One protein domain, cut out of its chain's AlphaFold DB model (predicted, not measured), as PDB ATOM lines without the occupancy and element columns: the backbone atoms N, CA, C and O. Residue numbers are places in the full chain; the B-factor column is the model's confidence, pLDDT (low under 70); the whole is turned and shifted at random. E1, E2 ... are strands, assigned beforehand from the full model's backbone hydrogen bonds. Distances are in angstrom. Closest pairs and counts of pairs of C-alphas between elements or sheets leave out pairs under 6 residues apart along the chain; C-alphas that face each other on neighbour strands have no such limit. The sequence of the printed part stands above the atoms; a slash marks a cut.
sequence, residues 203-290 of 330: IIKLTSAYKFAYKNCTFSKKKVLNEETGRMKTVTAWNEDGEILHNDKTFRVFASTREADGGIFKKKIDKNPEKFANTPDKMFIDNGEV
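What this domain is: This is residues 203 to 290 of the 330 residues of an uncharacterized protein of Cytobacillus praedii (UniProt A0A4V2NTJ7). Three small strand units follow one another along the long axis: the three-stranded sheet E1 E6 E8 at one end, the three-stranded sheet E5 E2 E7 next to it, and the bent hairpin E3 and E4 reaching away as a long, slender arm at the other end. The two sheets come near each other only at E7 and E8, and the arm makes much of the length. The printed part has 88 residues with eight named strands, E1 to E8 in that order, and no named helix; the class is all strand, though under half of the residues, 39, are in named elements. The three-stranded sheets have the orders E1, E6, E8 and E5, E2, E7, and the pairing is antiparallel in both and in the hairpin. The whole is loose, with a radius of gyration of the C-alphas of 15.3 A, and elongated, spanning 55 by 30 by 20 A.

How they stand to each other: E6, residues 250 to 255, is the inner strand between the edge strands E1, residues 203 to 205, and E8, residues 283 to 285. The pairing is staggered: E6 pairs with E1 over residues 250 to 252, with N 251 and O 204 2.8 A apart, and with E8 over residues 253 to 255, with N 254 and O 284 3.0 A apart. In the second sheet, E2, residues 212 to 215, is the inner strand between E5, residues 243 to 245, and E7, residues 264 to 267. N 215 and O 243 are 2.8 A apart, and so are N 214 and O 265. Between the sheets, E7 and E8 have one pair of C-alphas within 8 A, those of Ile 264 and Met 283, 7.7 A apart. E3, residues 219 to 226, and E4, residues 231 to 238, form a hairpin, with N 222 and O 235 2.9 A apart; both are apart from the other six strands. E3 bends by 51 degrees at residue 223.

Where its parts are: E1 begins at C-alpha 203, (-18.816, -22.418, 43.180). E6 is 16.4 A long, E2 10.2 A and E7 10.3 A. E3 measures 19.8 A, and E4 21.5 A from C-alpha 231 at (-51.568, -15.842, 16.877). E1, E5 and E8 have three residues each, and E8 ends at C-alpha 285, (-14.312, -16.857, 36.198).

The domain as a whole: The C-alphas farthest apart, those of Gly 230 and Glu 289, are 55.1 A apart. The one long link, residues 268 to 282, joins E7 to E8; its residues 274 to 275 pair antiparallel with residues 265 to 266 of E7. The printed part has no cut, its mean pLDDT is 91.7, and no printed residue is under 70.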
ATOM      1  N   ILE A 203     -19.092 -21.153  43.859       93.75
ATOM      2  CA  ILE A 203     -18.816 -22.418  43.180       93.75
ATOM      3  C   ILE A 203     -20.109 -22.921  42.538       93.75
ATOM      4  O   ILE A 203     -21.119 -23.155  43.203       93.75
ATOM      5  N   ILE A 204     -20.082 -23.118  41.223       94.25
ATOM      6  CA  ILE A 204     -21.179 -23.728  40.467       94.25
ATOM      7  C   ILE A 204     -20.671 -24.943  39.699       94.25
ATOM      8  O   ILE A 204     -19.538 -24.964  39.228       94.25
ATOM      9  N   LYS A 205     -21.520 -25.963  39.561       93.56
ATOM     10  CA  LYS A 205     -21.179 -27.209  38.869       93.56
ATOM     11  C   LYS A 205     -22.193 -27.520  37.776       93.56
ATOM     12  O   LYS A 205     -23.402 -27.497  38.014       93.56
ATOM     13  N   LEU A 206     -21.700 -27.839  36.585       93.19
ATOM     14  CA  LEU A 206     -22.485 -28.369  35.480       93.19
ATOM     15  C   LEU A 206     -22.855 -29.825  35.796       93.19
ATOM     16  O   LEU A 206     -21.986 -30.676  35.992       93.19
ATOM     17  N   THR A 207     -24.153 -30.113  35.878       89.69
ATOM     18  CA  THR A 207     -24.632 -31.483  36.101       89.69
ATOM     19  C   THR A 207     -24.683 -32.259  34.786       89.69
ATOM     20  O   THR A 207     -24.722 -31.668  33.708       89.69
ATOM     21  N   SER A 208     -24.737 -33.591  34.866       86.69
ATOM     22  CA  SER A 208     -24.818 -34.483  33.696       86.69
ATOM     23  C   SER A 208     -26.045 -34.250  32.805       86.69
ATOM     24  O   SER A 208     -26.064 -34.702  31.667       86.69
ATOM     25  N   ALA A 209     -27.057 -33.527  33.293       87.19
ATOM     26  CA  ALA A 209     -28.253 -33.177  32.530       87.19
ATOM     27  C   ALA A 209     -28.024 -32.074  31.473       87.19
ATOM     28  O   ALA A 209     -28.944 -31.766  30.714       87.19
ATOM     29  N   TYR A 210     -26.847 -31.441  31.445       88.69
ATOM     30  CA  TYR A 210     -26.514 -30.344  30.534       88.69
ATOM     31  C   TYR A 210     -25.309 -30.719  29.676       88.69
ATOM     32  O   TYR A 210     -24.401 -31.406  30.136       88.69
ATOM     33  N   LYS A 211     -25.299 -30.240  28.429       86.44
ATOM     34  CA  LYS A 211     -24.250 -30.567  27.458       86.44
ATOM     35  C   LYS A 211     -22.983 -29.756  27.726       86.44
ATOM     36  O   LYS A 211     -21.921 -30.330  27.923       86.44
ATOM     37  N   PHE A 212     -23.125 -28.430  27.775       90.56
ATOM     38  CA  PHE A 212     -22.021 -27.489  27.967       90.56
ATOM     39  C   PHE A 212     -22.445 -26.289  28.819       90.56
ATOM     40  O   PHE A 212     -23.637 -25.962  28.913       90.56
ATOM     41  N   ALA A 213     -21.448 -25.630  29.410       94.25
ATOM     42  CA  ALA A 213     -21.574 -24.287  29.953       94.25
ATOM     43  C   ALA A 213     -21.116 -23.260  28.909       94.25
ATOM     44  O   ALA A 213     -20.195 -23.522  28.136       94.25
ATOM     45  N   TYR A 214     -21.771 -22.104  28.903       94.94
ATOM     46  CA  TYR A 214     -21.485 -20.987  28.014       94.94
ATOM     47  C   TYR A 214     -21.276 -19.706  28.817       94.94
ATOM     48  O   TYR A 214     -21.946 -19.489  29.832       94.94
ATOM     49  N   LYS A 215     -20.401 -18.830  28.334       94.50
ATOM     50  CA  LYS A 215     -20.175 -17.486  28.867       94.50
ATOM     51  C   LYS A 215     -20.662 -16.438  27.867       94.50
ATOM     52  O   LYS A 215     -20.494 -16.606  26.667       94.50
ATOM     53  N   ASN A 216     -21.247 -15.351  28.367       94.38
ATOM     54  CA  ASN A 216     -21.639 -14.177  27.577       94.38
ATOM     55  C   ASN A 216     -22.694 -14.448  26.479       94.38
ATOM     56  O   ASN A 216     -22.674 -13.795  25.444       94.38
ATOM     57  N   CYS A 217     -23.632 -15.377  26.697       93.81
ATOM     58  CA  CYS A 217     -24.769 -15.555  25.781       93.81
ATOM     59  C   CYS A 217     -25.697 -14.332  25.786       93.81
ATOM     60  O   CYS A 217     -26.021 -13.804  26.857       93.81
ATOM     61  N   THR A 218     -26.218 -13.959  24.616       92.75
ATOM     62  CA  THR A 218     -27.227 -12.907  24.457       92.75
ATOM     63  C   THR A 218     -28.545 -13.451  23.907       92.75
ATOM     64  O   THR A 218     -28.623 -14.512  23.287       92.75
ATOM     65  N   PHE A 219     -29.634 -12.730  24.174       93.19
ATOM     66  CA  PHE A 219     -30.979 -13.164  23.813       93.19
ATOM     67  C   PHE A 219     -31.756 -12.024  23.166       93.19
ATOM     68  O   PHE A 219     -31.715 -10.887  23.637       93.19
ATOM     69  N   SER A 220     -32.512 -12.334  22.116       92.94
ATOM     70  CA  SER A 220     -33.385 -11.392  21.415       92.94
ATOM     71  C   SER A 220     -34.846 -11.834  21.483       92.94
ATOM     72  O   SER A 220     -35.169 -13.011  21.654       92.94
ATOM     73  N   LYS A 221     -35.769 -10.874  21.371       93.25
ATOM     74  CA  LYS A 221     -37.202 -11.164  21.257       93.25
ATOM     75  C   LYS A 221     -37.528 -11.469  19.796       93.25
ATOM     76  O   LYS A 221     -37.388 -10.594  18.948       93.25
ATOM     77  N   LYS A 222     -38.006 -12.680  19.512       88.81
ATOM     78  CA  LYS A 222     -38.490 -13.090  18.185       88.81
ATOM     79  C   LYS A 222     -40.000 -13.316  18.233       88.81
ATOM     80  O   LYS A 222     -40.526 -13.824  19.225       88.81
ATOM     81  N   LYS A 223     -40.711 -12.919  17.176       88.62
ATOM     82  CA  LYS A 223     -42.133 -13.242  17.008       88.62
ATOM     83  C   LYS A 223     -42.232 -14.590  16.300       88.62
ATOM     84  O   LYS A 223     -41.739 -14.727  15.190       88.62
ATOM     85  N   VAL A 224     -42.864 -15.559  16.946       86.31
ATOM     86  CA  VAL A 224     -43.126 -16.893  16.397       86.31
ATOM     87  C   VAL A 224     -44.629 -17.115  16.316       86.31
ATOM     88  O   VAL A 224     -45.374 -16.633  17.173       86.31
ATOM     89  N   LEU A 225     -45.087 -17.802  15.274       85.50
ATOM     90  CA  LEU A 225     -46.488 -18.182  15.143       85.50
ATOM     91  C   LEU A 225     -46.796 -19.288  16.157       85.50
ATOM     92  O   LEU A 225     -46.057 -20.263  16.252       85.50
ATOM     93  N   ASN A 226     -47.864 -19.131  16.934       82.62
ATOM     94  CA  ASN A 226     -48.395 -20.226  17.732       82.62
ATOM     95  C   ASN A 226     -49.359 -21.039  16.858       82.62
ATOM     96  O   ASN A 226     -50.462 -20.570  16.578       82.62
ATOM     97  N   GLU A 227     -48.939 -22.236  16.453       83.00
ATOM     98  CA  GLU A 227     -49.695 -23.127  15.562       83.00
ATOM     99  C   GLU A 227     -51.082 -23.499  16.114       83.00
ATOM    100  O   GLU A 227     -52.027 -23.617  15.343       83.00
ATOM    101  N   GLU A 228     -51.254 -23.573  17.439       82.56
ATOM    102  CA  GLU A 228     -52.539 -23.926  18.066       82.56
ATOM    103  C   GLU A 228     -53.568 -22.788  18.036       82.56
ATOM    104  O   GLU A 228     -54.772 -23.022  18.070       82.56
ATOM    105  N   THR A 229     -53.110 -21.534  18.017       83.31
ATOM    106  CA  THR A 229     -53.997 -20.357  18.149       83.31
ATOM    107  C   THR A 229     -53.981 -19.445  16.927       83.31
ATOM    108  O   THR A 229     -54.726 -18.467  16.893       83.31
ATOM    109  N   GLY A 230     -53.094 -19.699  15.958       85.50
ATOM    110  CA  GLY A 230     -52.858 -18.841  14.792       85.50
ATOM    111  C   GLY A 230     -52.333 -17.440  15.132       85.50
ATOM    112  O   GLY A 230     -52.241 -16.583  14.256       85.50
ATOM    113  N   ARG A 231     -52.004 -17.163  16.402       87.19
ATOM    114  CA  ARG A 231     -51.568 -15.842  16.877       87.19
ATOM    115  C   ARG A 231     -50.053 -15.770  17.001       87.19
ATOM    116  O   ARG A 231     -49.396 -16.723  17.412       87.19
ATOM    117  N   MET A 232     -49.498 -14.595  16.720       85.44
ATOM    118  CA  MET A 232     -48.077 -14.329  16.947       85.44
ATOM    119  C   MET A 232     -47.785 -14.237  18.448       85.44
ATOM    120  O   MET A 232     -48.380 -13.426  19.158       85.44
ATOM    121  N   LYS A 233     -46.820 -15.020  18.927       88.50
ATOM    122  CA  LYS A 233     -46.287 -14.960  20.288       88.50
ATOM    123  C   LYS A 233     -44.868 -14.406  20.253       88.50
ATOM    124  O   LYS A 233     -44.053 -14.794  19.423       88.50
ATOM    125  N   THR A 234     -44.551 -13.504  21.176       89.25
ATOM    126  CA  THR A 234     -43.166 -13.056  21.366       89.25
ATOM    127  C   THR A 234     -42.457 -14.029  22.298       89.25
ATOM    128  O   THR A 234     -42.917 -14.257  23.416       89.25
ATOM    129  N   VAL A 235     -41.346 -14.600  21.841       88.69
ATOM    130  CA  VAL A 235     -40.496 -15.506  22.619       88.69
ATOM    131  C   VAL A 235     -39.083 -14.948  22.719       88.69
ATOM    132  O   VAL A 235     -38.600 -14.271  21.811       88.69
ATOM    133  N   THR A 236     -38.415 -15.228  23.833       91.31
ATOM    134  CA  THR A 236     -36.988 -14.941  23.994       91.31
ATOM    135  C   THR A 236     -36.196 -16.070  23.345       91.31
ATOM    136  O   THR A 236     -36.315 -17.220  23.766       91.31
ATOM    137  N   ALA A 237     -35.406 -15.748  22.326       92.00
ATOM    138  CA  ALA A 237     -34.551 -16.679  21.603       92.00
ATOM    139  C   ALA A 237     -33.080 -16.360  21.875       92.00
ATOM    140  O   ALA A 237     -32.692 -15.193  21.913       92.00
ATOM    141  N   TRP A 238     -32.271 -17.398  22.072       93.75
ATOM    142  CA  TRP A 238     -30.818 -17.257  22.125       93.75
ATOM    143  C   TRP A 238     -30.289 -16.850  20.744       93.75
ATOM    144  O   TRP A 238     -30.809 -17.309  19.726       93.75
ATOM    145  N   ASN A 239     -29.278 -15.982  20.712       92.88
ATOM    146  CA  ASN A 239     -28.666 -15.494  19.474       92.88
ATOM    147  C   ASN A 239     -27.579 -16.431  18.922       92.88
ATOM    148  O   ASN A 239     -26.870 -16.047  17.999       92.88
ATOM    149  N   GLU A 240     -27.467 -17.646  19.472       91.31
ATOM    150  CA  GLU A 240     -26.470 -18.659  19.084       91.31
ATOM    151  C   GLU A 240     -25.020 -18.196  19.299       91.31
ATOM    152  O   GLU A 240     -24.092 -18.637  18.629       91.31
ATOM    153  N   ASP A 241     -24.834 -17.328  20.291       92.75
ATOM    154  CA  ASP A 241     -23.571 -16.708  20.662       92.75
ATOM    155  C   ASP A 241     -23.084 -17.123  22.062       92.75
ATOM    156  O   ASP A 241     -23.766 -17.797  22.842       92.75
ATOM    157  N   GLY A 242     -21.885 -16.666  22.406       91.12
ATOM    158  CA  GLY A 242     -21.238 -16.950  23.678       91.12
ATOM    159  C   GLY A 242     -20.145 -18.009  23.559       91.12
ATOM    160  O   GLY A 242     -20.132 -18.854  22.665       91.12
ATOM    161  N   GLU A 243     -19.204 -17.938  24.486       93.75
ATOM    162  CA  GLU A 243     -18.023 -18.791  24.525       93.75
ATOM    163  C   GLU A 243     -18.346 -20.116  25.217       93.75
ATOM    164  O   GLU A 243     -18.899 -20.127  26.320       93.75
ATOM    165  N   ILE A 244     -17.994 -21.240  24.590       93.00
ATOM    166  CA  ILE A 244     -18.169 -22.567  25.187       93.00
ATOM    167  C   ILE A 244     -17.017 -22.853  26.153       93.00
ATOM    168  O   ILE A 244     -15.849 -22.845  25.773       93.00
ATOM    169  N   LEU A 245     -17.355 -23.215  27.389       92.19
ATOM    170  CA  LEU A 245     -16.386 -23.600  28.413       92.19
ATOM    171  C   LEU A 245     -16.167 -25.123  28.375       92.19
ATOM    172  O   LEU A 245     -16.820 -25.874  29.097       92.19
ATOM    173  N   HIS A 246     -15.296 -25.589  27.475       78.19
ATOM    174  CA  HIS A 246     -15.148 -27.015  27.143       78.19
ATOM    175  C   HIS A 246     -14.507 -27.881  28.239       78.19
ATOM    176  O   HIS A 246     -14.894 -29.038  28.405       78.19
ATOM    177  N   ASN A 247     -13.527 -27.340  28.964       79.56
ATOM    178  CA  ASN A 247     -12.625 -28.150  29.794       79.56
ATOM    179  C   ASN A 247     -13.079 -28.285  31.251       79.56
ATOM    180  O   ASN A 247     -12.632 -29.187  31.955       79.56
ATOM    181  N   ASP A 248     -14.007 -27.436  31.686       83.88
ATOM    182  CA  ASP A 248     -14.418 -27.351  33.079       83.88
ATOM    183  C   ASP A 248     -15.880 -27.756  33.262       83.88
ATOM    184  O   ASP A 248     -16.774 -27.400  32.494       83.88
ATOM    185  N   LYS A 249     -16.144 -28.496  34.340       89.50
ATOM    186  CA  LYS A 249     -17.509 -28.756  34.830       89.50
ATOM    187  C   LYS A 249     -17.802 -28.031  36.134       89.50
ATOM    188  O   LYS A 249     -18.942 -28.059  36.590       89.50
ATOM    189  N   THR A 250     -16.800 -27.398  36.725       92.81
ATOM    190  CA  THR A 250     -16.907 -26.641  37.966       92.81
ATOM    191  C   THR A 250     -16.324 -25.264  37.712       92.81
ATOM    192  O   THR A 250     -15.242 -25.149  37.146       92.81
ATOM    193  N   PHE A 251     -17.050 -24.229  38.114       94.75
ATOM    194  CA  PHE A 251     -16.665 -22.847  37.876       94.75
ATOM    195  C   PHE A 251     -16.679 -22.080  39.183       94.75
ATOM    196  O   PHE A 251     -17.673 -22.100  39.916       94.75
ATOM    197  N   ARG A 252     -15.579 -21.383  39.444       95.62
ATOM    198  CA  ARG A 252     -15.472 -20.370  40.475       95.62
ATOM    199  C   ARG A 252     -15.777 -19.017  39.850       95.62
ATOM    200  O   ARG A 252     -15.000 -18.511  39.042       95.62
ATOM    201  N   VAL A 253     -16.931 -18.461  40.199       97.06
ATOM    202  CA  VAL A 253     -17.444 -17.216  39.624       97.06
ATOM    203  C   VAL A 253     -17.448 -16.095  40.655       97.06
ATOM    204  O   VAL A 253     -17.707 -16.328  41.839       97.06
ATOM    205  N   PHE A 254     -17.189 -14.878  40.185       98.19
ATOM    206  CA  PHE A 254     -17.075 -13.671  41.000       98.19
ATOM    207  C   PHE A 254     -17.856 -12.532  40.353       98.19
ATOM    208  O   PHE A 254     -17.759 -12.345  39.141       98.19
ATOM    209  N   ALA A 255     -18.631 -11.781  41.136       98.12
ATOM    210  CA  ALA A 255     -19.397 -10.653  40.611       98.12
ATOM    211  C   ALA A 255     -18.463  -9.553  40.092       98.12
ATOM    212  O   ALA A 255     -17.434  -9.269  40.704       98.12
ATOM    213  N   SER A 256     -18.819  -8.947  38.963       98.12
ATOM    214  CA  SER A 256     -17.971  -7.979  38.272       98.12
ATOM    215  C   SER A 256     -18.714  -6.700  37.937       98.12
ATOM    216  O   SER A 256     -19.878  -6.741  37.545       98.12
ATOM    217  N   THR A 257     -18.004  -5.579  38.006       97.81
ATOM    218  CA  THR A 257     -18.477  -4.282  37.516       97.81
ATOM    219  C   THR A 257     -18.171  -4.061  36.030       97.81
ATOM    220  O   THR A 257     -18.685  -3.112  35.443       97.81
ATOM    221  N   ARG A 258     -17.367  -4.922  35.382       96.94
ATOM    222  CA  ARG A 258     -17.008  -4.760  33.959       96.94
ATOM    223  C   ARG A 258     -18.176  -5.121  33.050       96.94
ATOM    224  O   ARG A 258     -18.736  -6.209  33.146       96.94
ATOM    225  N   GLU A 259     -18.464  -4.263  32.074       92.62
ATOM    226  CA  GLU A 259     -19.507  -4.518  31.068       92.62
ATOM    227  C   GLU A 259     -19.232  -5.764  30.210       92.62
ATOM    228  O   GLU A 259     -20.162  -6.467  29.826       92.62
ATOM    229  N   ALA A 260     -17.959  -6.074  29.951       92.38
ATOM    230  CA  ALA A 260     -17.558  -7.248  29.170       92.38
ATOM    231  C   ALA A 260     -17.760  -8.584  29.916       92.38
ATOM    232  O   ALA A 260     -17.810  -9.652  29.299       92.38
ATOM    233  N   ASP A 261     -17.888  -8.545  31.243       93.75
ATOM    234  CA  ASP A 261     -18.024  -9.732  32.079       93.75
ATOM    235  C   ASP A 261     -19.489 -10.169  32.136       93.75
ATOM    236  O   ASP A 261     -20.111 -10.057  33.173       93.75
ATOM    237  N   GLY A 262     -20.074 -10.683  31.053       93.69
ATOM    238  CA  GLY A 262     -21.488 -11.104  31.012       93.69
ATOM    239  C   GLY A 262     -21.864 -12.314  31.895       93.69
ATOM    240  O   GLY A 262     -21.146 -12.727  32.807       93.69
ATOM    241  N   GLY A 263     -23.008 -12.946  31.620       95.19
ATOM    242  CA  GLY A 263     -23.517 -14.071  32.421       95.19
ATOM    243  C   GLY A 263     -22.881 -15.431  32.097       95.19
ATOM    244  O   GLY A 263     -22.331 -15.620  31.012       95.19
ATOM    245  N   ILE A 264     -23.011 -16.403  33.010       96.12
ATOM    246  CA  ILE A 264     -22.739 -17.829  32.747       96.12
ATOM    247  C   ILE A 264     -24.046 -18.624  32.625       96.12
ATOM    248  O   ILE A 264     -24.964 -18.494  33.445       96.12
ATOM    249  N   PHE A 265     -24.111 -19.483  31.613       96.06
ATOM    250  CA  PHE A 265     -25.298 -20.220  31.200       96.06
ATOM    251  C   PHE A 265     -24.984 -21.706  31.027       96.06
ATOM    252  O   PHE A 265     -23.851 -22.095  30.765       96.06
ATOM    253  N   LYS A 266     -25.995 -22.559  31.162       94.62
ATOM    254  CA  LYS A 266     -25.923 -24.006  30.930       94.62
ATOM    255  C   LYS A 266     -26.955 -24.389  29.885       94.62
ATOM    256  O   LYS A 266     -28.104 -23.951  29.944       94.62
ATOM    257  N   LYS A 267     -26.556 -25.216  28.923       92.56
ATOM    258  CA  LYS A 267     -27.411 -25.583  27.791       92.56
ATOM    259  C   LYS A 267     -27.838 -27.047  27.874       92.56
ATOM    260  O   LYS A 267     -26.997 -27.942  27.980       92.56
ATOM    261  N   LYS A 268     -29.150 -27.291  27.807       91.44
ATOM    262  CA  LYS A 268     -29.717 -28.628  27.553       91.44
ATOM    263  C   LYS A 268     -29.819 -28.869  26.049       91.44
ATOM    264  O   LYS A 268     -29.855 -27.920  25.269       91.44
ATOM    265  N   ILE A 269     -29.875 -30.136  25.652       85.06
ATOM    266  CA  ILE A 269     -30.153 -30.508  24.261       85.06
ATOM    267  C   ILE A 269     -31.492 -29.866  23.847       85.06
ATOM    268  O   ILE A 269     -32.435 -29.853  24.638       85.06
ATOM    269  N   ASP A 270     -31.507 -29.238  22.669       85.62
ATOM    270  CA  ASP A 270     -32.664 -28.587  22.031       85.62
ATOM    271  C   ASP A 270     -33.390 -27.506  22.851       85.62
ATOM    272  O   ASP A 270     -34.564 -27.212  22.634       85.62
ATOM    273  N   LYS A 271     -32.691 -26.872  23.801       89.50
ATOM    274  CA  LYS A 271     -33.213 -25.723  24.554       89.50
ATOM    275  C   LYS A 271     -32.260 -24.535  24.505       89.50
ATOM    276  O   LYS A 271     -31.043 -24.700  24.379       89.50
ATOM    277  N   ASN A 272     -32.824 -23.339  24.674       92.12
ATOM    278  CA  ASN A 272     -32.041 -22.135  24.934       92.12
ATOM    279  C   ASN A 272     -31.171 -22.333  26.190       92.12
ATOM    280  O   ASN A 272     -31.627 -22.980  27.143       92.12
ATOM    281  N   PRO A 273     -29.944 -21.782  26.226       93.75
ATOM    282  CA  PRO A 273     -29.150 -21.743  27.442       93.75
ATOM    283  C   PRO A 273     -29.918 -21.043  28.565       93.75
ATOM    284  O   PRO A 273     -30.543 -20.004  28.357       93.75
ATOM    285  N   GLU A 274     -29.857 -21.604  29.767       94.50
ATOM    286  CA  GLU A 274     -30.434 -20.995  30.963       94.50
ATOM    287  C   GLU A 274     -29.316 -20.536  31.896       94.50
ATOM    288  O   GLU A 274     -28.286 -21.201  32.031       94.50
ATOM    289  N   LYS A 275     -29.501 -19.385  32.544       94.69
ATOM    290  CA  LYS A 275     -28.517 -18.858  33.488       94.69
ATOM    291  C   LYS A 275     -28.345 -19.838  34.651       94.69
ATOM    292  O   LYS A 275     -29.316 -20.441  35.120       94.69
ATOM    293  N   PHE A 276     -27.121 -19.995  35.148       94.75
ATOM    294  CA  PHE A 276     -26.936 -20.698  36.417       94.75
ATOM    295  C   PHE A 276     -27.692 -19.972  37.539       94.75
ATOM    296  O   PHE A 276     -27.679 -18.747  37.637       94.75
ATOM    297  N   ALA A 277     -28.385 -20.728  38.388       91.06
ATOM    298  CA  ALA A 277     -29.180 -20.137  39.455       91.06
ATOM    299  C   ALA A 277     -28.285 -19.401  40.465       91.06
ATOM    300  O   ALA A 277     -27.214 -19.888  40.835       91.06
ATOM    301  N   ASN A 278     -28.767 -18.258  40.957       89.94
ATOM    302  CA  ASN A 278     -28.101 -17.448  41.981       89.94
ATOM    303  C   ASN A 278     -26.679 -16.991  41.608       89.94
ATOM    304  O   ASN A 278     -25.851 -16.820  42.500       89.94
ATOM    305  N   THR A 279     -26.371 -16.830  40.318       94.94
ATOM    306  CA  THR A 279     -25.131 -16.185  39.864       94.94
ATOM    307  C   THR A 279     -25.379 -14.706  39.529       94.94
ATOM    308  O   THR A 279     -26.521 -14.342  39.216       94.94
ATOM    309  N   PRO A 280     -24.355 -13.837  39.602       95.25
ATOM    310  CA  PRO A 280     -24.448 -12.436  39.170       95.25
ATOM    311  C   PRO A 280     -24.901 -12.300  37.710       95.25
ATOM    312  O   PRO A 280     -24.849 -13.263  36.952       95.25
ATOM    313  N   ASP A 281     -25.405 -11.149  37.273       94.62
ATOM    314  CA  ASP A 281     -25.600 -10.919  35.827       94.62
ATOM    315  C   ASP A 281     -24.265 -10.673  35.126       94.62
ATOM    316  O   ASP A 281     -24.058 -11.177  34.021       94.62
ATOM    317  N   LYS A 282     -23.353  -9.981  35.819       96.62
ATOM    318  CA  LYS A 282     -21.990  -9.740  35.372       96.62
ATOM    319  C   LYS A 282     -20.973 -10.455  36.253       96.62
ATOM    320  O   LYS A 282     -20.981 -10.276  37.471       96.62
ATOM    321  N   MET A 283     -20.124 -11.295  35.664       97.50
ATOM    322  CA  MET A 283     -19.127 -12.073  36.402       97.50
ATOM    323  C   MET A 283     -17.888 -12.436  35.587       97.50
ATOM    324  O   MET A 283     -17.971 -12.690  34.381       97.50
ATOM    325  N   PHE A 284     -16.766 -12.586  36.286       97.19
ATOM    326  CA  PHE A 284     -15.575 -13.257  35.770       97.19
ATOM    327  C   PHE A 284     -15.408 -14.641  36.409       97.19
ATOM    328  O   PHE A 284     -16.007 -14.947  37.446       97.19
ATOM    329  N   ILE A 285     -14.617 -15.492  35.757       95.94
ATOM    330  CA  ILE A 285     -14.312 -16.857  36.198       95.94
ATOM    331  C   ILE A 285     -12.817 -16.925  36.512       95.94
ATOM    332  O   ILE A 285     -12.010 -16.501  35.690       95.94
ATOM    333  N   ASP A 286     -12.451 -17.466  37.673       95.38
ATOM    334  CA  ASP A 286     -11.056 -17.780  38.018       95.38
ATOM    335  C   ASP A 286     -10.982 -19.154  38.698       95.38
ATOM    336  O   ASP A 286     -11.077 -19.293  39.923       95.38
ATOM    337  N   ASN A 287     -10.839 -20.186  37.864       93.31
ATOM    338  CA  ASN A 287     -10.655 -21.575  38.287       93.31
ATOM    339  C   ASN A 287      -9.211 -21.893  38.718       93.31
ATOM    340  O   ASN A 287      -8.949 -23.017  39.142       93.31
ATOM    341  N   GLY A 288      -8.282 -20.934  38.628       92.88
ATOM    342  CA  GLY A 288      -6.898 -21.115  39.054       92.88
ATOM    343  C   GLY A 288      -6.730 -21.098  40.577       92.88
ATOM    344  O   GLY A 288      -7.690 -21.218  41.345       92.88
ATOM    345  N   GLU A 289      -5.491 -20.918  41.032       93.00
ATOM    346  CA  GLU A 289      -5.203 -20.704  42.453       93.00
ATOM    347  C   GLU A 289      -5.710 -19.322  42.882       93.00
ATOM    348  O   GLU A 289      -5.377 -18.325  42.248       93.00
ATOM    349  N   VAL A 290      -6.523 -19.250  43.934       93.44
ATOM    350  CA  VAL A 290      -7.095 -17.990  44.455       93.44
ATOM    351  C   VAL A 290      -6.703 -17.713  45.900       93.44
ATOM    352  O   VAL A 290      -7.005 -16.640  46.425       93.44
TER     353      VAL A 290